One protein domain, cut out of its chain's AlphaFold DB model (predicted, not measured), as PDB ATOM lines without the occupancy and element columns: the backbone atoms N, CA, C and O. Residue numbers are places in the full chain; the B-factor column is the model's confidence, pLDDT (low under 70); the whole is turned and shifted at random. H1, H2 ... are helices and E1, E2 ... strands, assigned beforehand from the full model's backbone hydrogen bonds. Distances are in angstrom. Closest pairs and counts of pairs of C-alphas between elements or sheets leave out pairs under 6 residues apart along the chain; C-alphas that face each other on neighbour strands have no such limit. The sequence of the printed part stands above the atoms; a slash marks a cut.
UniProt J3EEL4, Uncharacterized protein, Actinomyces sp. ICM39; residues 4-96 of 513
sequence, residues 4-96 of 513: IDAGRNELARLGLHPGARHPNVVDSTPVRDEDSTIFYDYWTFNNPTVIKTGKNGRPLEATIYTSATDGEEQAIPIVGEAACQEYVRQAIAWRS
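Overview. This is residues 4 to 96 of the 513 residues of an uncharacterized protein of Actinomyces sp. ICM39 (UniProt J3EEL4). A strongly twisted sheet of four strands has two helices packed on it, H1 across E2 and H2 along E1 and E3. A long link, residues 14 to 35, leads from H1 to the edge strand E1. The printed part has 93 residues, with H1, E1, E2, E3, E4 and H2 in that order; the antiparallel sheet runs E1, E2, E3, E4, and the class is mixed, helices and strands. It is compact, with a radius of gyration of the C-alphas of 12.5 A, and spans 38 by 30 by 22 A.

Arrangement. H1, residues 4 to 13, is on the sheet of E1, residues 36 to 44, E2, residues 47 to 54, E3, residues 59 to 67, and E4, residues 73 to 79, making two layers, a helix on one face of a sheet. It runs across the strands only just, at 60.2 degrees to E2 on the local plane; the closest C-alphas of H1 and E2 are those of Gly 7 and Thr 53, 5.9 A apart. The strands form a meander, each the antiparallel neighbour of the one before, with N 39 and O 51 at 2.8 A, N 50 and O 63 at 2.9 A, and N 62 and O 78 at 2.9 A, within hydrogen-bond range. E1 bends by 74 degrees at residue 41. H2, residues 81 to 94, is on the sheet at a height of 9.2 A; its closest C-alpha pair with E3 is Glu 81 and Leu 60, 4.9 A. H1 and H2 are apart. In both helices every O i to N i+4 pair is within hydrogen-bond range.

Along the chain. H1 begins at C-alpha 4 (156.824, 148.883, 165.703) and is 14.0 A long. E1 measures 20.7 A, E2 22.5 A, E3 23.8 A and E4 18.7 A. H2, 19.9 A long, ends at C-alpha 94 (154.213, 171.094, 152.905).

Size, cuts and confidence. The two C-alphas farthest apart, of Asn 56 and Asp 70, are 38.5 A apart. The printed part has no cut; the link from H1 to E1 is long. Residues 26 and 68 to 71 have pLDDT under 70.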
ATOM      1  N   ILE A   4     157.949 148.144 166.284       89.38
ATOM      2  CA  ILE A   4     156.824 148.883 165.703       89.38
ATOM      3  C   ILE A   4     156.586 150.174 166.498       89.38
ATOM      4  O   ILE A   4     156.534 151.243 165.901       89.38
ATOM      5  N   ASP A   5     156.512 150.099 167.829       89.56
ATOM      6  CA  ASP A   5     156.361 151.247 168.728       89.56
ATOM      7  C   ASP A   5     157.539 152.208 168.570       89.56
ATOM      8  O   ASP A   5     157.340 153.416 168.523       89.56
ATOM      9  N   ALA A   6     158.764 151.680 168.452       89.12
ATOM     10  CA  ALA A   6     159.955 152.491 168.217       89.12
ATOM     11  C   ALA A   6     159.832 153.290 166.911       89.12
ATOM     12  O   ALA A   6     160.016 154.504 166.922       89.12
ATOM     13  N   GLY A   7     159.457 152.629 165.808       90.81
ATOM     14  CA  GLY A   7     159.239 153.293 164.520       90.81
ATOM     15  C   GLY A   7     158.095 154.306 164.554       90.81
ATOM     16  O   GLY A   7     158.249 155.420 164.066       90.81
ATOM     17  N   ARG A   8     156.959 153.973 165.181       92.69
ATOM     18  CA  ARG A   8     155.823 154.902 165.331       92.69
ATOM     19  C   ARG A   8     156.187 156.131 166.154       92.69
ATOM     20  O   ARG A   8     155.846 157.237 165.754       92.69
ATOM     21  N   ASN A   9     156.869 155.936 167.280       91.62
ATOM     22  CA  ASN A   9     157.278 157.027 168.153       91.62
ATOM     23  C   ASN A   9     158.283 157.942 167.456       91.62
ATOM     24  O   ASN A   9     158.163 159.155 167.575       91.62
ATOM     25  N   GLU A  10     159.229 157.381 166.703       90.88
ATOM     26  CA  GLU A  10     160.211 158.181 165.973       90.88
ATOM     27  C   GLU A  10     159.572 158.965 164.822       90.88
ATOM     28  O   GLU A  10     159.815 160.160 164.686       90.88
ATOM     29  N   LEU A  11     158.686 158.345 164.039       93.00
ATOM     30  CA  LEU A  11     157.968 159.047 162.971       93.00
ATOM     31  C   LEU A  11     157.052 160.146 163.529       93.00
ATOM     32  O   LEU A  11     157.045 161.256 163.004       93.00
ATOM     33  N   ALA A  12     156.371 159.887 164.649       93.00
ATOM     34  CA  ALA A  12     155.585 160.899 165.347       93.00
ATOM     35  C   ALA A  12     156.458 162.025 165.926       93.00
ATOM     36  O   ALA A  12     156.052 163.182 165.880       93.00
ATOM     37  N   ARG A  13     157.662 161.714 166.431       90.69
ATOM     38  CA  ARG A  13     158.642 162.710 166.898       90.69
ATOM     39  C   ARG A  13     159.102 163.614 165.760       90.69
ATOM     40  O   ARG A  13     159.299 164.804 165.980       90.69
ATOM     41  N   LEU A  14     159.246 163.061 164.557       90.06
ATOM     42  CA  LEU A  14     159.529 163.841 163.356       90.06
ATOM     43  C   LEU A  14     158.329 164.682 162.905       90.06
ATOM     44  O   LEU A  14     158.540 165.578 162.104       90.06
ATOM     45  N   GLY A  15     157.119 164.433 163.423       91.50
ATOM     46  CA  GLY A  15     155.868 165.124 163.077       91.50
ATOM     47  C   GLY A  15     155.028 164.404 162.018       91.50
ATOM     48  O   GLY A  15     154.015 164.930 161.560       91.50
ATOM     49  N   LEU A  16     155.427 163.194 161.618       93.06
ATOM     50  CA  LEU A  16     154.701 162.398 160.642       93.06
ATOM     51  C   LEU A  16     153.723 161.448 161.336       93.06
ATOM     52  O   LEU A  16     154.108 160.565 162.105       93.06
ATOM     53  N   HIS A  17     152.443 161.597 161.011       90.19
ATOM     54  CA  HIS A  17     151.374 160.774 161.567       90.19
ATOM     55  C   HIS A  17     150.790 159.815 160.525       90.19
ATOM     56  O   HIS A  17     150.795 160.133 159.332       90.19
ATOM     57  N   PRO A  18     150.285 158.642 160.955       86.62
ATOM     58  CA  PRO A  18     149.601 157.721 160.058       86.62
ATOM     59  C   PRO A  18     148.409 158.411 159.387       86.62
ATOM     60  O   PRO A  18     147.647 159.126 160.040       86.62
ATOM     61  N   GLY A  19     148.267 158.205 158.085       81.06
ATOM     62  CA  GLY A  19     147.180 158.726 157.269       81.06
ATOM     63  C   GLY A  19     146.184 157.640 156.878       81.06
ATOM     64  O   GLY A  19     145.954 156.668 157.601       81.06
ATOM     65  N   ALA A  20     145.587 157.808 155.699       74.25
ATOM     66  CA  ALA A  20     144.734 156.790 155.113       74.25
ATOM     67  C   ALA A  20     145.535 155.530 154.746       74.25
ATOM     68  O   ALA A  20     146.763 155.515 154.647       74.25
ATOM     69  N   ARG A  21     144.820 154.441 154.503       73.81
ATOM     70  CA  ARG A  21     145.430 153.195 154.059       73.81
ATOM     71  C   ARG A  21     145.951 153.312 152.623       73.81
ATOM     72  O   ARG A  21     145.263 153.881 151.780       73.81
ATOM     73  N   HIS A  22     147.110 152.720 152.327       75.44
ATOM     74  CA  HIS A  22     147.586 152.608 150.947       75.44
ATOM     75  C   HIS A  22     146.564 151.835 150.083       75.44
ATOM     76  O   HIS A  22     146.211 150.704 150.435       75.44
ATOM     77  N   PRO A  23     146.109 152.390 148.944       74.31
ATOM     78  CA  PRO A  23     144.997 151.835 148.164       74.31
ATOM     79  C   PRO A  23     145.278 150.424 147.626       74.31
ATOM     80  O   PRO A  23     144.399 149.566 147.653       74.31
ATOM     81  N   ASN A  24     146.523 150.157 147.220       75.12
ATOM     82  CA  ASN A  24     146.944 148.867 146.657       75.12
ATOM     83  C   ASN A  24     147.412 147.816 147.686       75.12
ATOM     84  O   ASN A  24     147.778 146.705 147.304       75.12
ATOM     85  N   VAL A  25     147.398 148.118 148.991       73.50
ATOM     86  CA  VAL A  25     147.885 147.196 150.032       73.50
ATOM     87  C   VAL A  25     146.704 146.589 150.785       73.50
ATOM     88  O   VAL A  25     145.924 147.306 151.409       73.50
ATOM     89  N   VAL A  26     146.561 145.256 150.735       68.12
ATOM     90  CA  VAL A  26     145.429 144.491 151.315       68.12
ATOM     91  C   VAL A  26     145.504 144.357 152.848       68.12
ATOM     92  O   VAL A  26     144.467 144.270 153.510       68.12
ATOM     93  N   ASP A  27     146.701 144.414 153.423       73.38
ATOM     94  CA  ASP A  27     146.924 144.453 154.867       73.38
ATOM     95  C   ASP A  27     148.000 145.494 155.173       73.38
ATOM     96  O   ASP A  27     149.145 145.350 154.757       73.38
ATOM     97  N   SER A  28     147.613 146.564 155.862       74.94
ATOM     98  CA  SER A  28     148.513 147.667 156.218       74.94
ATOM     99  C   SER A  28     149.054 147.547 157.635       74.94
ATOM    100  O   SER A  28     149.625 148.502 158.164       74.94
ATOM    101  N   THR A  29     148.881 146.375 158.251       82.69
ATOM    102  CA  THR A  29     149.554 146.038 159.499       82.69
ATOM    103  C   THR A  29     151.064 146.165 159.293       82.69
ATOM    104  O   THR A  29     151.588 145.622 158.317       82.69
ATOM    105  N   PRO A  30     151.783 146.870 160.184       85.56
ATOM    106  CA  PRO A  30     153.225 146.991 160.072       85.56
ATOM    107  C   PRO A  30     153.896 145.617 160.022       85.56
ATOM    108  O   PRO A  30     153.654 144.765 160.881       85.56
ATOM    109  N   VAL A  31     154.748 145.409 159.021       87.19
ATOM    110  CA  VAL A  31     155.457 144.142 158.822       87.19
ATOM    111  C   VAL A  31     156.826 144.250 159.470       87.19
ATOM    112  O   VAL A  31     157.617 145.125 159.127       87.19
ATOM    113  N   ARG A  32     157.110 143.352 160.412       84.19
ATOM    114  CA  ARG A  32     158.421 143.254 161.051       84.19
ATOM    115  C   ARG A  32     159.275 142.210 160.339       84.19
ATOM    116  O   ARG A  32     158.865 141.060 160.222       84.19
ATOM    117  N   ASP A  33     160.469 142.624 159.947       82.88
ATOM    118  CA  ASP A  33     161.559 141.772 159.473       82.88
ATOM    119  C   ASP A  33     162.642 141.644 160.569       82.88
ATOM    120  O   ASP A  33     162.534 142.275 161.629       82.88
ATOM    121  N   GLU A  34     163.681 140.833 160.350       78.69
ATOM    122  CA  GLU A  34     164.756 140.593 161.328       78.69
ATOM    123  C   GLU A  34     165.387 141.904 161.824       78.69
ATOM    124  O   GLU A  34     165.539 142.098 163.037       78.69
ATOM    125  N   ASP A  35     165.652 142.838 160.901       83.56
ATOM    126  CA  ASP A  35     166.356 144.094 161.187       83.56
ATOM    127  C   ASP A  35     165.563 145.376 160.901       83.56
ATOM    128  O   ASP A  35     166.067 146.482 161.123       83.56
ATOM    129  N   SER A  36     164.315 145.259 160.446       90.00
ATOM    130  CA  SER A  36     163.523 146.425 160.053       90.00
ATOM    131  C   SER A  36     162.028 146.262 160.301       90.00
ATOM    132  O   SER A  36     161.532 145.182 160.614       90.00
ATOM    133  N   THR A  37     161.294 147.364 160.220       92.94
ATOM    134  CA  THR A  37     159.831 147.390 160.264       92.94
ATOM    135  C   THR A  37     159.324 148.252 159.118       92.94
ATOM    136  O   THR A  37     159.856 149.332 158.888       92.94
ATOM    137  N   ILE A  38     158.323 147.766 158.390       93.00
ATOM    138  CA  ILE A  38     157.739 148.439 157.229       93.00
ATOM    139  C   ILE A  38     156.322 148.896 157.574       93.00
ATOM    140  O   ILE A  38     155.521 148.118 158.093       93.00
ATOM    141  N   PHE A  39     156.018 150.152 157.261       93.06
ATOM    142  CA  PHE A  39     154.736 150.805 157.491       93.06
ATOM    143  C   PHE A  39     154.094 151.204 156.160       93.06
ATOM    144  O   PHE A  39     154.759 151.795 155.313       93.06
ATOM    145  N   TYR A  40     152.800 150.914 155.997       90.75
ATOM    146  CA  TYR A  40     152.047 151.092 154.742       90.75
ATOM    147  C   TYR A  40     150.903 152.110 154.855       90.75
ATOM    148  O   TYR A  40     149.994 152.133 154.027       90.75
ATOM    149  N   ASP A  41     150.884 152.898 155.922       91.31
ATOM    150  CA  ASP A  41     149.779 153.781 156.290       91.31
ATOM    151  C   ASP A  41     150.234 155.233 156.456       91.31
ATOM    152  O   ASP A  41     149.686 155.968 157.269       91.31
ATOM    153  N   TYR A  42     151.236 155.658 155.684       92.44
ATOM    154  CA  TYR A  42     151.675 157.050 155.623       92.44
ATOM    155  C   TYR A  42     151.377 157.666 154.261       92.44
ATOM    156  O   TYR A  42     151.353 156.985 153.236       92.44
ATOM    157  N   TRP A  43     151.151 158.978 154.276       91.69
ATOM    158  CA  TRP A  43     150.909 159.789 153.091       91.69
ATOM    159  C   TRP A  43     151.751 161.049 153.166       91.69
ATOM    160  O   TRP A  43     151.732 161.750 154.179       91.69
ATOM    161  N   THR A  44     152.459 161.344 152.086       93.06
ATOM    162  CA  THR A  44     153.278 162.549 151.953       93.06
ATOM    163  C   THR A  44     153.048 163.143 150.571       93.06
ATOM    164  O   THR A  44     152.905 162.402 149.602       93.06
ATOM    165  N   PHE A  45     152.927 164.471 150.474       91.44
ATOM    166  CA  PHE A  45     152.592 165.151 149.213       91.44
ATOM    167  C   PHE A  45     151.370 164.540 148.493       91.44
ATOM    168  O   PHE A  45     151.387 164.385 147.277       91.44
ATOM    169  N   ASN A  46     150.355 164.104 149.251       88.19
ATOM    170  CA  ASN A  46     149.174 163.359 148.774       88.19
ATOM    171  C   ASN A  46     149.458 162.085 147.971       88.19
ATOM    172  O   ASN A  46     148.627 161.626 147.196       88.19
ATOM    173  N   ASN A  47     150.606 161.463 148.220       89.50
ATOM    174  CA  ASN A  47     150.966 160.172 147.664       89.50
ATOM    175  C   ASN A  47     151.098 159.128 148.785       89.50
ATOM    176  O   ASN A  47     151.651 159.439 149.853       89.50
ATOM    177  N   PRO A  48     150.639 157.883 148.564       91.12
ATOM    178  CA  PRO A  48     150.943 156.780 149.460       91.12
ATOM    179  C   PRO A  48     152.456 156.650 149.641       91.12
ATOM    180  O   PRO A  48     153.231 156.697 148.686       91.12
ATOM    181  N   THR A  49     152.887 156.521 150.889       92.94
ATOM    182  CA  THR A  49     154.305 156.455 151.241       92.94
ATOM    183  C   THR A  49     154.543 155.276 152.164       92.94
ATOM    184  O   THR A  49     153.979 155.195 153.255       92.94
ATOM    185  N   VAL A  50     155.395 154.355 151.728       93.69
ATOM    186  CA  VAL A  50     155.828 153.221 152.541       93.69
ATOM    187  C   VAL A  50     157.115 153.601 153.246       93.69
ATOM    188  O   VAL A  50     158.075 154.011 152.602       93.69
ATOM    189  N   ILE A  51     157.146 153.463 154.568       94.62
ATOM    190  CA  ILE A  51     158.315 153.831 155.372       94.62
ATOM    191  C   ILE A  51     158.899 152.581 155.998       94.62
ATOM    192  O   ILE A  51     158.200 151.827 156.673       94.62
ATOM    193  N   LYS A  52     160.195 152.377 155.800       94.50
ATOM    194  CA  LYS A  52     160.973 151.321 156.432       94.50
ATOM    195  C   LYS A  52     161.849 151.929 157.514       94.50
ATOM    196  O   LYS A  52     162.652 152.817 157.237       94.50
ATOM    197  N   THR A  53     161.739 151.418 158.732       93.44
ATOM    198  CA  THR A  53     162.581 151.814 159.863       93.44
ATOM    199  C   THR A  53     163.495 150.680 160.305       93.44
ATOM    200  O   THR A  53     163.169 149.507 160.125       93.44
ATOM    201  N   GLY A  54     164.626 151.004 160.929       88.75
ATOM    202  CA  GLY A  54     165.493 150.028 161.592       88.75
ATOM    203  C   GLY A  54     164.931 149.542 162.934       88.75
ATOM    204  O   GLY A  54     163.873 149.991 163.386       88.75
ATOM    205  N   LYS A  55     165.667 148.658 163.620       84.69
ATOM    206  CA  LYS A  55     165.310 148.142 164.964       84.69
ATOM    207  C   LYS A  55     165.076 149.232 166.014       84.69
ATOM    208  O   LYS A  55     164.269 149.042 166.920       84.69
ATOM    209  N   ASN A  56     165.795 150.345 165.904       82.44
ATOM    210  CA  ASN A  56     165.699 151.503 166.794       82.44
ATOM    211  C   ASN A  56     164.615 152.508 166.368       82.44
ATOM    212  O   ASN A  56     164.485 153.549 167.000       82.44
ATOM    213  N   GLY A  57     163.832 152.206 165.325       87.50
ATOM    214  CA  GLY A  57     162.756 153.066 164.833       87.50
ATOM    215  C   GLY A  57     163.195 154.146 163.844       87.50
ATOM    216  O   GLY A  57     162.340 154.801 163.256       87.50
ATOM    217  N   ARG A  58     164.499 154.297 163.587       88.56
ATOM    218  CA  ARG A  58     165.015 155.309 162.657       88.56
ATOM    219  C   ARG A  58     164.626 154.997 161.215       88.56
ATOM    220  O   ARG A  58     164.746 153.833 160.819       88.56
ATOM    221  N   PRO A  59     164.187 155.989 160.424       92.31
ATOM    222  CA  PRO A  59     163.819 155.765 159.035       92.31
ATOM    223  C   PRO A  59     165.063 155.418 158.209       92.31
ATOM    224  O   PRO A  59     166.091 156.076 158.302       92.31
ATOM    225  N   LEU A  60     164.974 154.351 157.422       92.00
ATOM    226  CA  LEU A  60     166.042 153.858 156.548       92.00
ATOM    227  C   LEU A  60     165.697 154.051 155.074       92.00
ATOM    228  O   LEU A  60     166.592 154.247 154.252       92.00
ATOM    229  N   GLU A  61     164.409 153.957 154.752       95.06
ATOM    230  CA  GLU A  61     163.896 154.128 153.402       95.06
ATOM    231  C   GLU A  61     162.464 154.672 153.453       95.06
ATOM    232  O   GLU A  61     161.654 154.230 154.273       95.06
ATOM    233  N   ALA A  62     162.156 155.620 152.575       95.88
ATOM    234  CA  ALA A  62     160.804 156.080 152.296       95.88
ATOM    235  C   ALA A  62     160.532 155.900 150.801       95.88
ATOM    236  O   ALA A  62     161.235 156.468 149.970       95.88
ATOM    237  N   THR A  63     159.519 155.112 150.461       95.25
ATOM    238  CA  THR A  63     159.149 154.813 149.076       95.25
ATOM    239  C   THR A  63     157.822 155.474 148.766       95.25
ATOM    240  O   THR A  63     156.789 155.112 149.332       95.25
ATOM    241  N   ILE A  64     157.875 156.469 147.884       94.19
ATOM    242  CA  ILE A  64     156.721 157.245 147.437       94.19
ATOM    243  C   ILE A  64     156.128 156.549 146.222       94.19
ATOM    244  O   ILE A  64     156.861 156.221 145.289       94.19
ATOM    245  N   TYR A  65     154.815 156.361 146.216       90.00
ATOM    246  CA  TYR A  65     154.096 155.791 145.087       90.00
ATOM    247  C   TYR A  65     153.309 156.885 144.375       90.00
ATOM    248  O   TYR A  65     152.403 157.476 144.953       90.00
ATOM    249  N   THR A  66     153.677 157.166 143.128       86.38
ATOM    250  CA  THR A  66     153.025 158.176 142.285       86.38
ATOM    251  C   THR A  66     152.372 157.512 141.082       86.38
ATOM    252  O   THR A  66     152.915 156.549 140.542       86.38
ATOM    253  N   SER A  67     151.260 158.053 140.593       74.38
ATOM    254  CA  SER A  67     150.665 157.604 139.329       74.38
ATOM    255  C   SER A  67     151.559 157.992 138.145       74.38
ATOM    256  O   SER A  67     151.806 159.177 137.916       74.38
ATOM    257  N   ALA A  68     152.046 157.014 137.383       65.81
ATOM    258  CA  ALA A  68     152.748 157.249 136.129       65.81
ATOM    259  C   ALA A  68     151.764 157.640 135.012       65.81
ATOM    260  O   ALA A  68     150.560 157.389 135.081       65.81
ATOM    261  N   THR A  69     152.280 158.252 133.943       59.47
ATOM    262  CA  THR A  69     151.484 158.711 132.788       59.47
ATOM    263  C   THR A  69     150.753 157.596 132.034       59.47
ATOM    264  O   THR A  69     149.824 157.882 131.283       59.47
ATOM    265  N   ASP A  70     151.167 156.342 132.199       64.81
ATOM    266  CA  ASP A  70     150.525 155.148 131.634       64.81
ATOM    267  C   ASP A  70     149.516 154.488 132.594       64.81
ATOM    268  O   ASP A  70     148.889 153.490 132.237       64.81
ATOM    269  N   GLY A  71     149.322 155.065 133.784       63.06
ATOM    270  CA  GLY A  71     148.466 154.526 134.835       63.06
ATOM    271  C   GLY A  71     149.131 153.447 135.692       63.06
ATOM    272  O   GLY A  71     148.468 152.923 136.589       63.06
ATOM    273  N   GLU A  72     150.406 153.109 135.455       72.75
ATOM    274  CA  GLU A  72     151.169 152.256 136.367       72.75
ATOM    275  C   GLU A  72     151.623 153.037 137.608       72.75
ATOM    276  O   GLU A  72     151.717 154.263 137.619       72.75
ATOM    277  N   GLU A  73     151.888 152.324 138.698       76.88
ATOM    278  CA  GLU A  73     152.370 152.937 139.932       76.88
ATOM    279  C   GLU A  73     153.901 153.047 139.876       76.88
ATOM    280  O   GLU A  73     154.612 152.041 139.828       76.88
ATOM    281  N   GLN A  74     154.427 154.270 139.873       85.69
ATOM    282  CA  GLN A  74     155.861 154.521 139.928       85.69
ATOM    283  C   GLN A  74     156.312 154.629 141.386       85.69
ATOM    284  O   GLN A  74     155.883 155.519 142.117       85.69
ATOM    285  N   ALA A  75     157.225 153.744 141.787       90.50
ATOM    286  CA  ALA A  75     157.869 153.790 143.094       90.50
ATOM    287  C   ALA A  75     159.154 154.631 143.038       90.50
ATOM    288  O   ALA A  75     160.052 154.363 142.234       90.50
ATOM    289  N   ILE A  76     159.260 155.624 143.917       93.75
ATOM    290  CA  ILE A  76     160.431 156.489 144.065       93.75
ATOM    291  C   ILE A  76     161.035 156.239 145.453       93.75
ATOM    292  O   ILE A  76     160.483 156.721 146.444       93.75
ATOM    293  N   PRO A  77     162.141 155.482 145.560       95.50
ATOM    294  CA  PRO A  77     162.776 155.216 146.843       95.50
ATOM    295  C   PRO A  77     163.707 156.364 147.256       95.50
ATOM    296  O   PRO A  77     164.574 156.796 146.493       95.50
ATOM    297  N   ILE A  78     163.565 156.814 148.498       96.31
ATOM    298  CA  ILE A  78     164.500 157.684 149.213       96.31
ATOM    299  C   ILE A  78     165.220 156.815 150.233       96.31
ATOM    300  O   ILE A  78     164.596 156.319 151.163       96.31
ATOM    301  N   VAL A  79     166.522 156.605 150.042       93.69
ATOM    302  CA  VAL A  79     167.312 155.651 150.834       93.69
ATOM    303  C   VAL A  79     168.352 156.385 151.668       93.69
ATOM    304  O   VAL A  79     169.086 157.235 151.163       93.69
ATOM    305  N   GLY A  80     168.458 155.989 152.934       90.31
ATOM    306  CA  GLY A  80     169.395 156.549 153.898       90.31
ATOM    307  C   GLY A  80     168.687 157.412 154.933       90.31
ATOM    308  O   GLY A  80     167.720 158.112 154.635       90.31
ATOM    309  N   GLU A  81     169.180 157.353 156.167       89.88
ATOM    310  CA  GLU A  81     168.541 158.004 157.311       89.88
ATOM    311  C   GLU A  81     168.423 159.522 157.138       89.88
ATOM    312  O   GLU A  81     167.334 160.072 157.295       89.88
ATOM    313  N   ALA A  82     169.506 160.185 156.724       90.12
ATOM    314  CA  ALA A  82     169.512 161.628 156.491       90.12
ATOM    315  C   ALA A  82     168.581 162.028 155.336       90.12
ATOM    316  O   ALA A  82     167.864 163.022 155.428       90.12
ATOM    317  N   ALA A  83     168.552 161.222 154.269       93.50
ATOM    318  CA  ALA A  83     167.636 161.422 153.151       93.50
ATOM    319  C   ALA A  83     166.175 161.358 153.616       93.50
ATOM    320  O   ALA A  83     165.374 162.231 153.292       93.50
ATOM    321  N   CYS A  84     165.837 160.331 154.400       94.69
ATOM    322  CA  CYS A  84     164.481 160.119 154.885       94.69
ATOM    323  C   CYS A  84     164.048 161.205 155.872       94.69
ATOM    324  O   CYS A  84     162.918 161.674 155.785       94.69
ATOM    325  N   GLN A  85     164.923 161.622 156.790       92.38
ATOM    326  CA  GLN A  85     164.616 162.693 157.740       92.38
ATOM    327  C   GLN A  85     164.347 164.020 157.022       92.38
ATOM    328  O   GLN A  85     163.321 164.646 157.280       92.38
ATOM    329  N   GLU A  86     165.203 164.411 156.071       94.25
ATOM    330  CA  GLU A  86     164.986 165.637 155.293       94.25
ATOM    331  C   GLU A  86     163.721 165.540 154.431       94.25
ATOM    332  O   GLU A  86     162.942 166.488 154.359       94.25
ATOM    333  N   TYR A  87     163.459 164.378 153.827       96.25
ATOM    334  CA  TYR A  87     162.224 164.144 153.082       96.25
ATOM    335  C   TYR A  87     160.973 164.331 153.954       96.25
ATOM    336  O   TYR A  87     160.043 165.041 153.568       96.25
ATOM    337  N   VAL A  88     160.960 163.728 155.145       94.94
ATOM    338  CA  VAL A  88     159.851 163.844 156.101       94.94
ATOM    339  C   VAL A  88     159.682 165.291 156.562       94.94
ATOM    340  O   VAL A  88     158.556 165.787 156.582       94.94
ATOM    341  N   ARG A  89     160.779 166.003 156.846       93.94
ATOM    342  CA  ARG A  89     160.746 167.426 157.210       93.94
ATOM    343  C   ARG A  89     160.061 168.268 156.127       93.94
ATOM    344  O   ARG A  89     159.199 169.085 156.441       93.94
ATOM    345  N   GLN A  90     160.392 168.032 154.857       95.75
ATOM    346  CA  GLN A  90     159.777 168.719 153.714       95.75
ATOM    347  C   GLN A  90     158.295 168.356 153.546       95.75
ATOM    348  O   GLN A  90     157.475 169.232 153.281       95.75
ATOM    349  N   ALA A  91     157.930 167.086 153.743       95.38
ATOM    350  CA  ALA A  91     156.537 166.639 153.687       95.38
ATOM    351  C   ALA A  91     155.662 167.291 154.771       95.38
ATOM    352  O   ALA A  91     154.491 167.584 154.531       95.38
ATOM    353  N   ILE A  92     156.229 167.533 155.953       94.19
ATOM    354  CA  ILE A  92     155.541 168.207 157.060       94.19
ATOM    355  C   ILE A  92     155.433 169.703 156.793       94.19
ATOM    356  O   ILE A  92     154.349 170.259 156.941       94.19
ATOM    357  N   ALA A  93     156.513 170.341 156.332       94.38
ATOM    358  CA  ALA A  93     156.487 171.745 155.926       94.38
ATOM    359  C   ALA A  93     155.449 171.994 154.819       94.38
ATOM    360  O   ALA A  93     154.758 173.008 154.826       94.38
ATOM    361  N   TRP A  94     155.263 171.035 153.912       94.75
ATOM    362  CA  TRP A  94     154.213 171.094 152.905       94.75
ATOM    363  C   TRP A  94     152.790 171.079 153.499       94.75
ATOM    364  O   TRP A  94     151.907 171.687 152.911       94.75
ATOM    365  N   ARG A  95     152.533 170.490 154.672       92.12
ATOM    366  CA  ARG A  95     151.224 170.570 155.368       92.12
ATOM    367  C   ARG A  95     151.167 171.639 156.467       92.12
ATOM    368  O   ARG A  95     150.316 171.564 157.347       92.12
ATOM    369  N   SER A  96     152.118 172.569 156.481       93.25
ATOM    370  CA  SER A  96     152.162 173.614 157.505       93.25
ATOM    371  C   SER A  96     151.140 174.719 157.239       93.25
ATOM    372  O   SER A  96     150.810 174.996 156.088       93.25
TER     373      SER A  96